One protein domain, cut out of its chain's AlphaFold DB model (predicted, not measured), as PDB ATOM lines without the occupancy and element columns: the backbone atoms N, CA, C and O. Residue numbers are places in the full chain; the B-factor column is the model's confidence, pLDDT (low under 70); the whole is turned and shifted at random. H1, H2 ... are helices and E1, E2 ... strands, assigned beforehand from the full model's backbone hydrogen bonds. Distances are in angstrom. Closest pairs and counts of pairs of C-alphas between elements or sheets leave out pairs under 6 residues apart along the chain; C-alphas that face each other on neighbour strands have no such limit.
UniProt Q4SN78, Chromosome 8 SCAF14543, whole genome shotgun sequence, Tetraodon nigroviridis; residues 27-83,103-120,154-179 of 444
ATOM      1  N   VAL A  27      52.778 -11.357  -4.021       43.97
ATOM      2  CA  VAL A  27      52.970 -12.225  -2.852       43.97
ATOM      3  C   VAL A  27      51.667 -12.957  -2.561       43.97
ATOM      4  O   VAL A  27      50.615 -12.343  -2.370       43.97
ATOM      5  N   ARG A  28      51.723 -14.288  -2.511       51.00
ATOM      6  CA  ARG A  28      50.585 -15.147  -2.164       51.00
ATOM      7  C   ARG A  28      51.044 -16.276  -1.249       51.00
ATOM      8  O   ARG A  28      52.097 -16.865  -1.458       51.00
ATOM      9  N   GLN A  29      50.230 -16.581  -0.240       48.38
ATOM     10  CA  GLN A  29      50.511 -17.634   0.729       48.38
ATOM     11  C   GLN A  29      49.926 -18.968   0.252       48.38
ATOM     12  O   GLN A  29      48.719 -19.084   0.038       48.38
ATOM     13  N   ALA A  30      50.778 -19.983   0.113       57.19
ATOM     14  CA  ALA A  30      50.338 -21.364  -0.044       57.19
ATOM     15  C   ALA A  30      49.822 -21.914   1.301       57.19
ATOM     16  O   ALA A  30      50.270 -21.501   2.369       57.19
ATOM     17  N   SER A  31      48.899 -22.881   1.265       68.25
ATOM     18  CA  SER A  31      48.350 -23.510   2.481       68.25
ATOM     19  C   SER A  31      49.384 -24.312   3.284       68.25
ATOM     20  O   SER A  31      49.142 -24.641   4.440       68.25
ATOM     21  N   ALA A  32      50.500 -24.660   2.647       81.62
ATOM     22  CA  ALA A  32      51.663 -25.336   3.206       81.62
ATOM     23  C   ALA A  32      52.910 -24.875   2.423       81.62
ATOM     24  O   ALA A  32      52.767 -24.501   1.252       81.62
ATOM     25  N   PRO A  33      54.112 -24.884   3.026       87.94
ATOM     26  CA  PRO A  33      55.335 -24.499   2.328       87.94
ATOM     27  C   PRO A  33      55.601 -25.430   1.142       87.94
ATOM     28  O   PRO A  33      55.251 -26.611   1.172       87.94
ATOM     29  N   CYS A  34      56.215 -24.892   0.092       88.38
ATOM     30  CA  CYS A  34      56.674 -25.666  -1.057       88.38
ATOM     31  C   CYS A  34      58.200 -25.698  -1.040       88.38
ATOM     32  O   CYS A  34      58.823 -24.641  -0.999       88.38
ATOM     33  N   LEU A  35      58.792 -26.894  -1.067       88.31
ATOM     34  CA  LEU A  35      60.251 -27.032  -1.140       88.31
ATOM     35  C   LEU A  35      60.796 -26.776  -2.538       88.31
ATOM     36  O   LEU A  35      61.954 -26.420  -2.687       88.31
ATOM     37  N   SER A  36      59.980 -26.992  -3.563       90.19
ATOM     38  CA  SER A  36      60.401 -26.835  -4.947       90.19
ATOM     39  C   SER A  36      59.258 -26.370  -5.820       90.19
ATOM     40  O   SER A  36      58.078 -26.624  -5.534       90.19
ATOM     41  N   PHE A  37      59.636 -25.723  -6.911       92.88
ATOM     42  CA  PHE A  37      58.758 -25.452  -8.026       92.88
ATOM     43  C   PHE A  37      59.530 -25.603  -9.334       92.88
ATOM     44  O   PHE A  37      60.753 -25.626  -9.342       92.88
ATOM     45  N   ASP A  38      58.806 -25.717 -10.435       91.75
ATOM     46  CA  ASP A  38      59.363 -25.698 -11.779       91.75
ATOM     47  C   ASP A  38      58.415 -24.933 -12.711       91.75
ATOM     48  O   ASP A  38      57.203 -24.856 -12.466       91.75
ATOM     49  N   VAL A  39      58.961 -24.341 -13.768       88.56
ATOM     50  CA  VAL A  39      58.228 -23.477 -14.697       88.56
ATOM     51  C   VAL A  39      57.670 -24.304 -15.851       88.56
ATOM     52  O   VAL A  39      58.397 -24.975 -16.584       88.56
ATOM     53  N   LEU A  40      56.358 -24.221 -16.071       85.44
ATOM     54  CA  LEU A  40      55.710 -24.814 -17.238       85.44
ATOM     55  C   LEU A  40      55.685 -23.792 -18.368       85.44
ATOM     56  O   LEU A  40      55.300 -22.639 -18.175       85.44
ATOM     57  N   ARG A  41      56.015 -24.231 -19.582       79.00
ATOM     58  CA  ARG A  41      55.810 -23.398 -20.771       79.00
ATOM     59  C   ARG A  41      54.334 -23.428 -21.160       79.00
ATOM     60  O   ARG A  41      53.777 -24.501 -21.383       79.00
ATOM     61  N   ASP A  42      53.737 -22.248 -21.274       73.94
ATOM     62  CA  ASP A  42      52.356 -22.031 -21.734       73.94
ATOM     63  C   ASP A  42      52.191 -22.227 -23.249       73.94
ATOM     64  O   ASP A  42      51.091 -22.491 -23.725       73.94
ATOM     65  N   GLY A  43      53.289 -22.194 -24.008       70.38
ATOM     66  CA  GLY A  43      53.267 -22.342 -25.463       70.38
ATOM     67  C   GLY A  43      53.056 -21.026 -26.212       70.38
ATOM     68  O   GLY A  43      53.050 -21.058 -27.442       70.38
ATOM     69  N   ASP A  44      52.991 -19.898 -25.497       71.44
ATOM     70  CA  ASP A  44      52.795 -18.548 -26.046       71.44
ATOM     71  C   ASP A  44      54.089 -17.927 -26.615       71.44
ATOM     72  O   ASP A  44      54.094 -16.795 -27.097       71.44
ATOM     73  N   GLY A  45      55.192 -18.679 -26.591       70.50
ATOM     74  CA  GLY A  45      56.505 -18.266 -27.086       70.50
ATOM     75  C   GLY A  45      57.456 -17.799 -25.981       70.50
ATOM     76  O   GLY A  45      57.046 -17.456 -24.873       70.50
ATOM     77  N   ASP A  46      58.751 -17.812 -26.297       75.00
ATOM     78  CA  ASP A  46      59.821 -17.370 -25.397       75.00
ATOM     79  C   ASP A  46      60.106 -15.864 -25.604       75.00
ATOM     80  O   ASP A  46      59.860 -15.328 -26.685       75.00
ATOM     81  N   GLY A  47      60.644 -15.176 -24.585       75.38
ATOM     82  CA  GLY A  47      61.092 -13.776 -24.703       75.38
ATOM     83  C   GLY A  47      59.967 -12.747 -24.870       75.38
ATOM     84  O   GLY A  47      60.132 -11.758 -25.579       75.38
ATOM     85  N   ARG A  48      58.799 -12.990 -24.265       81.06
ATOM     86  CA  ARG A  48      57.669 -12.054 -24.320       81.06
ATOM     87  C   ARG A  48      57.960 -10.803 -23.490       81.06
ATOM     88  O   ARG A  48      58.222 -10.901 -22.297       81.06
ATOM     89  N   GLU A  49      57.836  -9.644 -24.128       81.44
ATOM     90  CA  GLU A  49      58.020  -8.323 -23.505       81.44
ATOM     91  C   GLU A  49      56.719  -7.504 -23.448       81.44
ATOM     92  O   GLU A  49      56.662  -6.460 -22.807       81.44
ATOM     93  N   GLN A  50      55.663  -7.962 -24.131       84.12
ATOM     94  CA  GLN A  50      54.383  -7.259 -24.201       84.12
ATOM     95  C   GLN A  50      53.455  -7.717 -23.077       84.12
ATOM     96  O   GLN A  50      53.182  -8.909 -22.935       84.12
ATOM     97  N   PHE A  51      52.957  -6.755 -22.303       84.38
ATOM     98  CA  PHE A  51      51.974  -6.990 -21.252       84.38
ATOM     99  C   PHE A  51      50.555  -7.207 -21.817       84.38
ATOM    100  O   PHE A  51      50.245  -6.691 -22.895       84.38
ATOM    101  N   PRO A  52      49.671  -7.920 -21.088       87.31
ATOM    102  CA  PRO A  52      49.937  -8.630 -19.834       87.31
ATOM    103  C   PRO A  52      50.749  -9.916 -20.032       87.31
ATOM    104  O   PRO A  52      50.507 -10.689 -20.957       87.31
ATOM    105  N   LEU A  53      51.664 -10.186 -19.101       87.62
ATOM    106  CA  LEU A  53      52.424 -11.432 -19.056       87.62
ATOM    107  C   LEU A  53      51.667 -12.526 -18.286       87.62
ATOM    108  O   LEU A  53      50.777 -12.266 -17.464       87.62
ATOM    109  N   SER A  54      52.058 -13.772 -18.549       87.50
ATOM    110  CA  SER A  54      51.584 -14.971 -17.861       87.50
ATOM    111  C   SER A  54      52.738 -15.904 -17.520       87.50
ATOM    112  O   SER A  54      53.771 -15.918 -18.185       87.50
ATOM    113  N   MET A  55      52.548 -16.706 -16.480       87.50
ATOM    114  CA  MET A  55      53.485 -17.733 -16.054       87.50
ATOM    115  C   MET A  55      52.712 -18.929 -15.508       87.50
ATOM    116  O   MET A  55      51.721 -18.774 -14.791       87.50
ATOM    117  N   LEU A  56      53.182 -20.129 -15.834       89.00
ATOM    118  CA  LEU A  56      52.686 -21.363 -15.248       89.00
ATOM    119  C   LEU A  56      53.776 -21.990 -14.389       89.00
ATOM    120  O   LEU A  56      54.927 -22.087 -14.805       89.00
ATOM    121  N   LEU A  57      53.394 -22.449 -13.207       91.44
ATOM    122  CA  LEU A  57      54.293 -23.061 -12.239       91.44
ATOM    123  C   LEU A  57      53.703 -24.381 -11.763       91.44
ATOM    124  O   LEU A  57      52.487 -24.504 -11.608       91.44
ATOM    125  N   CYS A  58      54.556 -25.358 -11.485       92.62
ATOM    126  CA  CYS A  58      54.182 -26.553 -10.745       92.62
ATOM    127  C   CYS A  58      55.028 -26.647  -9.491       92.62
ATOM    128  O   CYS A  58      56.230 -26.430  -9.546       92.62
ATOM    129  N   ALA A  59      54.396 -26.935  -8.361       93.19
ATOM    130  CA  ALA A  59      55.056 -26.973  -7.065       93.19
ATOM    131  C   ALA A  59      54.500 -28.110  -6.214       93.19
ATOM    132  O   ALA A  59      53.361 -28.544  -6.393       93.19
ATOM    133  N   GLY A  60      55.300 -28.588  -5.271       92.00
ATOM    134  CA  GLY A  60      54.889 -29.617  -4.326       92.00
ATOM    135  C   GLY A  60      54.957 -29.115  -2.894       92.00
ATOM    136  O   GLY A  60      55.927 -28.466  -2.511       92.00
ATOM    137  N   THR A  61      53.934 -29.418  -2.098       91.88
ATOM    138  CA  THR A  61      53.894 -28.987  -0.695       91.88
ATOM    139  C   THR A  61      54.637 -29.943   0.241       91.88
ATOM    140  O   THR A  61      54.670 -31.153   0.002       91.88
ATOM    141  N   GLN A  62      55.089 -29.407   1.375       89.88
ATOM    142  CA  GLN A  62      55.436 -30.139   2.591       89.88
ATOM    143  C   GLN A  62      54.554 -29.681   3.759       89.88
ATOM    144  O   GLN A  62      54.785 -28.656   4.390       89.88
ATOM    145  N   ALA A  63      53.495 -30.434   4.018       89.44
ATOM    146  CA  ALA A  63      52.548 -30.209   5.097       89.44
ATOM    147  C   ALA A  63      52.863 -31.096   6.310       89.44
ATOM    148  O   ALA A  63      53.411 -32.186   6.165       89.44
ATOM    149  N   ASP A  64      52.392 -30.682   7.488       86.75
ATOM    150  CA  ASP A  64      52.615 -31.380   8.766       86.75
ATOM    151  C   ASP A  64      52.132 -32.837   8.786       86.75
ATOM    152  O   ASP A  64      52.593 -33.648   9.591       86.75
ATOM    153  N   THR A  65      51.160 -33.180   7.934       88.38
ATOM    154  CA  THR A  65      50.660 -34.550   7.814       88.38
ATOM    155  C   THR A  65      50.830 -35.063   6.395       88.38
ATOM    156  O   THR A  65      50.533 -34.360   5.427       88.38
ATOM    157  N   ALA A  66      51.205 -36.339   6.269       86.12
ATOM    158  CA  ALA A  66      51.414 -36.987   4.977       86.12
ATOM    159  C   ALA A  66      50.183 -36.917   4.050       86.12
ATOM    160  O   ALA A  66      50.340 -36.892   2.836       86.12
ATOM    161  N   MET A  67      48.957 -36.850   4.584       87.44
ATOM    162  CA  MET A  67      47.720 -36.763   3.784       87.44
ATOM    163  C   MET A  67      47.358 -35.332   3.350       87.44
ATOM    164  O   MET A  67      46.485 -35.130   2.499       87.44
ATOM    165  N   SER A  68      48.005 -34.323   3.932       89.31
ATOM    166  CA  SER A  68      47.742 -32.913   3.629       89.31
ATOM    167  C   SER A  68      48.540 -32.397   2.434       89.31
ATOM    168  O   SER A  68      48.279 -31.287   1.982       89.31
ATOM    169  N   ASN A  69      49.463 -33.194   1.891       91.25
ATOM    170  CA  ASN A  69      50.305 -32.769   0.783       91.25
ATOM    171  C   ASN A  69      49.547 -32.699  -0.545       91.25
ATOM    172  O   ASN A  69      48.559 -33.407  -0.779       91.25
ATOM    173  N   ARG A  70      49.977 -31.782  -1.407       91.00
ATOM    174  CA  ARG A  70      49.343 -31.452  -2.678       91.00
ATOM    175  C   ARG A  70      50.413 -31.185  -3.733       91.00
ATOM    176  O   ARG A  70      51.376 -30.470  -3.469       91.00
ATOM    177  N   LEU A  71      50.200 -31.722  -4.930       91.94
ATOM    178  CA  LEU A  71      50.868 -31.256  -6.141       91.94
ATOM    179  C   LEU A  71      50.039 -30.111  -6.725       91.94
ATOM    180  O   LEU A  71      48.822 -30.239  -6.886       91.94
ATOM    181  N   LEU A  72      50.682 -28.986  -6.991       91.88
ATOM    182  CA  LEU A  72      50.059 -27.725  -7.368       91.88
ATOM    183  C   LEU A  72      50.410 -27.406  -8.815       91.88
ATOM    184  O   LEU A  72      51.575 -27.495  -9.181       91.88
ATOM    185  N   VAL A  73      49.434 -26.969  -9.604       91.69
ATOM    186  CA  VAL A  73      49.670 -26.239 -10.855       91.69
ATOM    187  C   VAL A  73      49.047 -24.863 -10.700       91.69
ATOM    188  O   VAL A  73      47.868 -24.739 -10.369       91.69
ATOM    189  N   MET A  74      49.860 -23.837 -10.901       91.06
ATOM    190  CA  MET A  74      49.512 -22.437 -10.708       91.06
ATOM    191  C   MET A  74      49.619 -21.714 -12.039       91.06
ATOM    192  O   MET A  74      50.624 -21.850 -12.733       91.06
ATOM    193  N   ARG A  75      48.610 -20.913 -12.370       90.56
ATOM    194  CA  ARG A  75      48.668 -19.951 -13.468       90.56
ATOM    195  C   ARG A  75      48.621 -18.558 -12.885       90.56
ATOM    196  O   ARG A  75      47.599 -18.170 -12.333       90.56
ATOM    197  N   MET A  76      49.707 -17.819 -13.032       89.44
ATOM    198  CA  MET A  76      49.764 -16.389 -12.754       89.44
ATOM    199  C   MET A  76      49.578 -15.657 -14.080       89.44
ATOM    200  O   MET A  76      50.248 -15.975 -15.059       89.44
ATOM    201  N   PHE A  77      48.636 -14.726 -14.161       88.56
ATOM    202  CA  PHE A  77      48.328 -14.008 -15.398       88.56
ATOM    203  C   PHE A  77      47.839 -12.600 -15.088       88.56
ATOM    204  O   PHE A  77      47.631 -12.249 -13.926       88.56
ATOM    205  N   ASN A  78      47.679 -11.791 -16.136       88.00
ATOM    206  CA  ASN A  78      47.435 -10.359 -15.991       88.00
ATOM    207  C   ASN A  78      48.578  -9.653 -15.241       88.00
ATOM    208  O   ASN A  78      48.355  -8.801 -14.388       88.00
ATOM    209  N   LEU A  79      49.818 -10.083 -15.500       85.44
ATOM    210  CA  LEU A  79      51.006  -9.495 -14.894       85.44
ATOM    211  C   LEU A  79      51.405  -8.269 -15.715       85.44
ATOM    212  O   LEU A  79      51.728  -8.416 -16.892       85.44
ATOM    213  N   HIS A  80      51.389  -7.089 -15.105       82.94
ATOM    214  CA  HIS A  80      51.811  -5.828 -15.723       82.94
ATOM    215  C   HIS A  80      53.097  -5.313 -15.081       82.94
ATOM    216  O   HIS A  80      53.457  -5.719 -13.970       82.94
ATOM    217  N   GLY A  81      53.810  -4.437 -15.787       76.38
ATOM    218  CA  GLY A  81      54.970  -3.744 -15.233       76.38
ATOM    219  C   GLY A  81      54.565  -2.891 -14.033       76.38
ATOM    220  O   GLY A  81      53.457  -2.365 -13.988       76.38
ATOM    221  N   THR A  82      55.452  -2.760 -13.051       71.38
ATOM    222  CA  THR A  82      55.242  -1.822 -11.948       71.38
ATOM    223  C   THR A  82      55.353  -0.391 -12.464       71.38
ATOM    224  O   THR A  82      56.378  -0.005 -13.033       71.38
ATOM    225  N   GLU A  83      54.282   0.385 -12.304       64.38
ATOM    226  CA  GLU A  83      54.272   1.809 -12.634       64.38
ATOM    227  C   GLU A  83      55.148   2.587 -11.638       64.38
ATOM    228  O   GLU A  83      55.324   2.199 -10.479       64.38
ATOM    229  N   LYS A 103      44.106  -4.011 -13.995       74.25
ATOM    230  CA  LYS A 103      45.542  -4.361 -14.074       74.25
ATOM    231  C   LYS A 103      46.030  -5.297 -12.955       74.25
ATOM    232  O   LYS A 103      47.212  -5.644 -12.908       74.25
ATOM    233  N   LYS A 104      45.158  -5.747 -12.042       81.12
ATOM    234  CA  LYS A 104      45.585  -6.563 -10.889       81.12
ATOM    235  C   LYS A 104      46.083  -7.955 -11.297       81.12
ATOM    236  O   LYS A 104      45.389  -8.653 -12.045       81.12
ATOM    237  N   PRO A 105      47.215  -8.429 -10.736       85.06
ATOM    238  CA  PRO A 105      47.723  -9.765 -11.017       85.06
ATOM    239  C   PRO A 105      46.752 -10.830 -10.499       85.06
ATOM    240  O   PRO A 105      46.352 -10.834  -9.328       85.06
ATOM    241  N   GLN A 106      46.396 -11.763 -11.375       85.94
ATOM    242  CA  GLN A 106      45.468 -12.851 -11.090       85.94
ATOM    243  C   GLN A 106      46.213 -14.179 -10.969       85.94
ATOM    244  O   GLN A 106      47.273 -14.384 -11.566       85.94
ATOM    245  N   MET A 107      45.660 -15.090 -10.166       86.75
ATOM    246  CA  MET A 107      46.224 -16.419  -9.971       86.75
ATOM    247  C   MET A 107      45.122 -17.466  -9.873       86.75
ATOM    248  O   MET A 107      44.234 -17.351  -9.032       86.75
ATOM    249  N   GLU A 108      45.241 -18.512 -10.682       89.31
ATOM    250  CA  GLU A 108      44.415 -19.716 -10.610       89.31
ATOM    251  C   GLU A 108      45.260 -20.897 -10.131       89.31
ATOM    252  O   GLU A 108      46.432 -21.028 -10.497       89.31
ATOM    253  N   LEU A 109      44.671 -21.755  -9.296       90.00
ATOM    254  CA  LEU A 109      45.372 -22.850  -8.625       90.00
ATOM    255  C   LEU A 109      44.585 -24.158  -8.739       90.00
ATOM    256  O   LEU A 109      43.517 -24.312  -8.149       90.00
ATOM    257  N   ALA A 110      45.171 -25.142  -9.419       90.31
ATOM    258  CA  ALA A 110      44.690 -26.516  -9.435       90.31
ATOM    259  C   ALA A 110      45.539 -27.376  -8.491       90.31
ATOM    260  O   ALA A 110      46.752 -27.497  -8.653       90.31
ATOM    261  N   MET A 111      44.896 -27.993  -7.498       88.81
ATOM    262  CA  MET A 111      45.567 -28.826  -6.496       88.81
ATOM    263  C   MET A 111      45.222 -30.296  -6.699       88.81
ATOM    264  O   MET A 111      44.062 -30.649  -6.901       88.81
ATOM    265  N   MET A 112      46.201 -31.174  -6.563       88.69
ATOM    266  CA  MET A 112      46.014 -32.615  -6.632       88.69
ATOM    267  C   MET A 112      46.499 -33.255  -5.325       88.69
ATOM    268  O   MET A 112      47.626 -32.974  -4.918       88.69
ATOM    269  N   PRO A 113      45.690 -34.085  -4.639       90.38
ATOM    270  CA  PRO A 113      46.132 -34.809  -3.450       90.38
ATOM    271  C   PRO A 113      47.401 -35.618  -3.712       90.38
ATOM    272  O   PRO A 113      47.475 -36.349  -4.693       90.38
ATOM    273  N   HIS A 114      48.378 -35.507  -2.821       91.56
ATOM    274  CA  HIS A 114      49.576 -36.332  -2.832       91.56
ATOM    275  C   HIS A 114      49.784 -36.884  -1.423       91.56
ATOM    276  O   HIS A 114      49.689 -36.152  -0.440       91.56
ATOM    277  N   TYR A 115      50.021 -38.187  -1.313       90.75
ATOM    278  CA  TYR A 115      50.412 -38.781  -0.039       90.75
ATOM    279  C   TYR A 115      51.915 -38.561   0.151       90.75
ATOM    280  O   TYR A 115      52.671 -38.828  -0.771       90.75
ATOM    281  N   GLY A 116      52.342 -38.114   1.324       90.50
ATOM    282  CA  GLY A 116      53.731 -37.790   1.652       90.50
ATOM    283  C   GLY A 116      54.200 -36.419   1.150       90.50
ATOM    284  O   GLY A 116      53.649 -35.873   0.193       90.50
ATOM    285  N   GLY A 117      55.187 -35.843   1.829       92.25
ATOM    286  CA  GLY A 117      55.873 -34.613   1.439       92.25
ATOM    287  C   GLY A 117      56.530 -34.714   0.062       92.25
ATOM    288  O   GLY A 117      57.017 -35.776  -0.338       92.25
ATOM    289  N   ILE A 118      56.511 -33.603  -0.675       94.56
ATOM    290  CA  ILE A 118      57.152 -33.494  -1.985       94.56
ATOM    291  C   ILE A 118      58.478 -32.751  -1.825       94.56
ATOM    292  O   ILE A 118      58.493 -31.568  -1.489       94.56
ATOM    293  N   ASN A 119      59.579 -33.452  -2.092       94.44
ATOM    294  CA  ASN A 119      60.936 -32.932  -1.943       94.44
ATOM    295  C   ASN A 119      61.361 -32.130  -3.174       94.44
ATOM    296  O   ASN A 119      61.845 -31.007  -3.043       94.44
ATOM    297  N   ARG A 120      61.140 -32.681  -4.375       94.94
ATOM    298  CA  ARG A 120      61.410 -31.982  -5.636       94.94
ATOM    299  C   ARG A 120      60.355 -32.267  -6.699       94.94
ATOM    300  O   ARG A 120      59.913 -33.408  -6.839       94.94
ATOM    301  N   LEU A 154      50.013 -33.818 -15.809       87.56
ATOM    302  CA  LEU A 154      49.622 -32.470 -15.389       87.56
ATOM    303  C   LEU A 154      48.589 -31.827 -16.323       87.56
ATOM    304  O   LEU A 154      48.137 -30.717 -16.047       87.56
ATOM    305  N   ARG A 155      48.196 -32.486 -17.425       84.00
ATOM    306  CA  ARG A 155      47.246 -31.914 -18.398       84.00
ATOM    307  C   ARG A 155      45.889 -31.559 -17.780       84.00
ATOM    308  O   ARG A 155      45.441 -30.442 -18.023       84.00
ATOM    309  N   PRO A 156      45.248 -32.407 -16.949       86.06
ATOM    310  CA  PRO A 156      43.967 -32.047 -16.336       86.06
ATOM    311  C   PRO A 156      44.035 -30.777 -15.474       86.06
ATOM    312  O   PRO A 156      43.097 -29.985 -15.450       86.06
ATOM    313  N   GLN A 157      45.146 -30.578 -14.767       87.75
ATOM    314  CA  GLN A 157      45.415 -29.424 -13.917       87.75
ATOM    315  C   GLN A 157      45.703 -28.190 -14.773       87.75
ATOM    316  O   GLN A 157      45.209 -27.106 -14.479       87.75
ATOM    317  N   LEU A 158      46.465 -28.368 -15.854       86.81
ATOM    318  CA  LEU A 158      46.763 -27.314 -16.813       86.81
ATOM    319  C   LEU A 158      45.487 -26.815 -17.506       86.81
ATOM    320  O   LEU A 158      45.267 -25.612 -17.584       86.81
ATOM    321  N   GLU A 159      44.609 -27.711 -17.951       86.81
ATOM    322  CA  GLU A 159      43.299 -27.349 -18.508       86.81
ATOM    323  C   GLU A 159      42.423 -26.630 -17.470       86.81
ATOM    324  O   GLU A 159      41.751 -25.646 -17.788       86.81
ATOM    325  N   ALA A 160      42.460 -27.085 -16.213       89.25
ATOM    326  CA  ALA A 160      41.691 -26.500 -15.123       89.25
ATOM    327  C   ALA A 160      42.073 -25.041 -14.832       89.25
ATOM    328  O   ALA A 160      41.180 -24.204 -14.718       89.25
ATOM    329  N   VAL A 161      43.367 -24.704 -14.788       89.19
ATOM    330  CA  VAL A 161      43.815 -23.319 -14.528       89.19
ATOM    331  C   VAL A 161      43.540 -22.351 -15.690       89.19
ATOM    332  O   VAL A 161      43.689 -21.140 -15.538       89.19
ATOM    333  N   HIS A 162      43.135 -22.857 -16.860       88.31
ATOM    334  CA  HIS A 162      42.770 -22.027 -18.012       88.31
ATOM    335  C   HIS A 162      41.268 -21.755 -18.134       88.31
ATOM    336  O   HIS A 162      40.880 -20.829 -18.845       88.31
ATOM    337  N   SER A 163      40.415 -22.537 -17.468       89.00
ATOM    338  CA  SER A 163      38.963 -22.427 -17.612       89.00
ATOM    339  C   SER A 163      38.242 -22.737 -16.310       89.00
ATOM    340  O   SER A 163      38.309 -23.853 -15.801       89.00
ATOM    341  N   SER A 164      37.434 -21.793 -15.826       86.88
ATOM    342  CA  SER A 164      36.624 -21.980 -14.615       86.88
ATOM    343  C   SER A 164      35.658 -23.171 -14.728       86.88
ATOM    344  O   SER A 164      35.381 -23.851 -13.740       86.88
ATOM    345  N   ALA A 165      35.175 -23.481 -15.939       88.44
ATOM    346  CA  ALA A 165      34.347 -24.661 -16.185       88.44
ATOM    347  C   ALA A 165      35.154 -25.967 -16.056       88.44
ATOM    348  O   ALA A 165      34.689 -26.925 -15.433       88.44
ATOM    349  N   ALA A 166      36.378 -25.993 -16.599       87.81
ATOM    350  CA  ALA A 166      37.296 -27.120 -16.436       87.81
ATOM    351  C   ALA A 166      37.713 -27.284 -14.967       87.81
ATOM    352  O   ALA A 166      37.748 -28.410 -14.470       87.81
ATOM    353  N   MET A 167      37.913 -26.178 -14.244       87.00
ATOM    354  CA  MET A 167      38.230 -26.171 -12.819       87.00
ATOM    355  C   MET A 167      37.129 -26.831 -11.979       87.00
ATOM    356  O   MET A 167      37.405 -27.718 -11.171       87.00
ATOM    357  N   ALA A 168      35.860 -26.482 -12.219       87.06
ATOM    358  CA  ALA A 168      34.726 -27.112 -11.538       87.06
ATOM    359  C   ALA A 168      34.647 -28.628 -11.825       87.06
ATOM    360  O   ALA A 168      34.419 -29.447 -10.924       87.06
ATOM    361  N   ALA A 169      34.888 -29.021 -13.078       86.50
ATOM    362  CA  ALA A 169      34.914 -30.422 -13.482       86.50
ATOM    363  C   ALA A 169      36.121 -31.187 -12.907       86.50
ATOM    364  O   ALA A 169      36.024 -32.394 -12.685       86.50
ATOM    365  N   PHE A 170      37.248 -30.519 -12.672       86.44
ATOM    366  CA  PHE A 170      38.443 -31.096 -12.061       86.44
ATOM    367  C   PHE A 170      38.239 -31.332 -10.558       86.44
ATOM    368  O   PHE A 170      38.448 -32.446 -10.079       86.44
ATOM    369  N   THR A 171      37.721 -30.342  -9.824       84.50
ATOM    370  CA  THR A 171      37.468 -30.447  -8.375       84.50
ATOM    371  C   THR A 171      36.484 -31.569  -8.034       84.50
ATOM    372  O   THR A 171      36.658 -32.274  -7.043       84.50
ATOM    373  N   SER A 172      35.480 -31.816  -8.882       80.38
ATOM    374  CA  SER A 172      34.543 -32.935  -8.678       80.38
ATOM    375  C   SER A 172      35.167 -34.328  -8.887       80.38
ATOM    376  O   SER A 172      34.641 -35.313  -8.366       80.38
ATOM    377  N   ARG A 173      36.296 -34.423  -9.606       77.50
ATOM    378  CA  ARG A 173      36.995 -35.676  -9.955       77.50
ATOM    379  C   ARG A 173      38.213 -35.992  -9.075       77.50
ATOM    380  O   ARG A 173      38.791 -37.060  -9.234       77.50
ATOM    381  N   GLN A 174      38.560 -35.134  -8.112       68.06
ATOM    382  CA  GLN A 174      39.778 -35.189  -7.276       68.06
ATOM    383  C   GLN A 174      40.008 -36.459  -6.425       68.06
ATOM    384  O   GLN A 174      40.990 -36.507  -5.686       68.06
ATOM    385  N   LYS A 175      39.117 -37.461  -6.446       57.41
ATOM    386  CA  LYS A 175      39.035 -38.443  -5.355       57.41
ATOM    387  C   LYS A 175      40.267 -39.327  -5.171       57.41
ATOM    388  O   LYS A 175      40.552 -39.616  -4.019       57.41
ATOM    389  N   GLU A 176      41.025 -39.675  -6.207       58.31
ATOM    390  CA  GLU A 176      42.323 -40.349  -6.053       58.31
ATOM    391  C   GLU A 176      43.230 -39.961  -7.225       58.31
ATOM    392  O   GLU A 176      43.009 -40.359  -8.365       58.31
ATOM    393  N   ALA A 177      44.233 -39.134  -6.955       63.94
ATOM    394  CA  ALA A 177      45.272 -38.808  -7.915       63.94
ATOM    395  C   ALA A 177      46.172 -40.026  -8.133       63.94
ATOM    396  O   ALA A 177      46.978 -40.370  -7.273       63.94
ATOM    397  N   THR A 178      46.025 -40.698  -9.269       79.25
ATOM    398  CA  THR A 178      46.862 -41.849  -9.610       79.25
ATOM    399  C   THR A 178      48.104 -41.381 -10.354       79.25
ATOM    400  O   THR A 178      47.985 -40.732 -11.397       79.25
ATOM    401  N   SER A 179      49.286 -41.730  -9.849       87.19
ATOM    402  CA  SER A 179      50.522 -41.581 -10.613       87.19
ATOM    403  C   SER A 179      50.466 -42.459 -11.870       87.19
ATOM    404  O   SER A 179      49.928 -43.567 -11.860       87.19
TER     405      SER A 179
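Overview. This is residues 27 to 83, 103 to 120 and 154 to 179 of the 444 residues of an uncharacterized protein of Tetraodon nigroviridis (UniProt Q4SN78). A twisted, open sheet of four antiparallel strands has a small helical hairpin, H1 and H2, over one face: H1 packs on E3 and E4, and H2 packs on H1. The short strand E5 lies beside E1, and the loop of residues 41 to 52 joins E1 to E2. The printed part has 101 residues, with five named strands followed by two named helices, E1 E2 E3 E4 E5 H1 H2; the class is mixed, helices and strands. The sheet's order is E1 - E2 - E3 - E4. The whole is compact, with a radius of gyration of the C-alphas of 14.5 A, and only just elongated, spanning 42 by 28 by 23 A.

Arrangement. E1, residues 34 to 40, and E2, residues 53 to 61, are an antiparallel hairpin at 143 degrees, with N 38 and O 58 2.8 A apart. E2 and E3, residues 70 to 79, form another hairpin at 162 degrees, with N 57 and O 74 2.9 A apart. E1, E2 and E3 are a meander, each strand the antiparallel neighbour of the one before. E3 and E4, residues 106 to 113, are antiparallel at 170 degrees, with N 73 and O 110 2.9 A apart. E1 and E4 are the edge strands. E5, residues 118 to 120, pairs with no named strand; its closest C-alphas to E1 are those of Arg 120 and Ser 36, 5.3 A apart. H1, residues 155 to 162, is on the sheet at a height of 8.3 A, over E3 and only just over E4, on which 3 of its C-alphas fall. On the local plane it stands at 30.3 degrees to E3, only just slantwise to the strands. The closest C-alphas of H1 and E4 are those of Val 161 and Glu 108, 5.4 A apart. H2, residues 164 to 171, touches H1 at a steep tilt of 40 degrees, opposite ways, in a helical hairpin; the closest C-alphas are those of Ala 160 and Met 167, 4.2 A apart. H1 and H2 on one face of the sheet make two layers, helices over strands. Every O i to N i+4 pair is within hydrogen-bond range in H2, and 3 of 4 in H1.

Along the chain. E1 begins at C-alpha 34 (56.674, -25.666, -1.057) and measures 16.2 A. E2 measures 25.4 A, E3 25.2 A and E4 23.3 A. H1 measures 10.9 A, and H2 measures 10.6 A to C-alpha 171 (37.468, -30.447, -8.375).

Size, cuts and confidence. The C-alphas of Glu 83 and Thr 178, the two farthest apart, are 44.4 A apart. Residues 84 to 102 are not printed, with 10.8 A from C-alpha 83 to C-alpha 103; residues 121 to 153 are not printed, with 15.3 A from C-alpha 120 to C-alpha 154. The link from E1 to E2 is long, 12 residues. The model's pLDDT is under 70 at residues 27 to 31, 83 and 174 to 177.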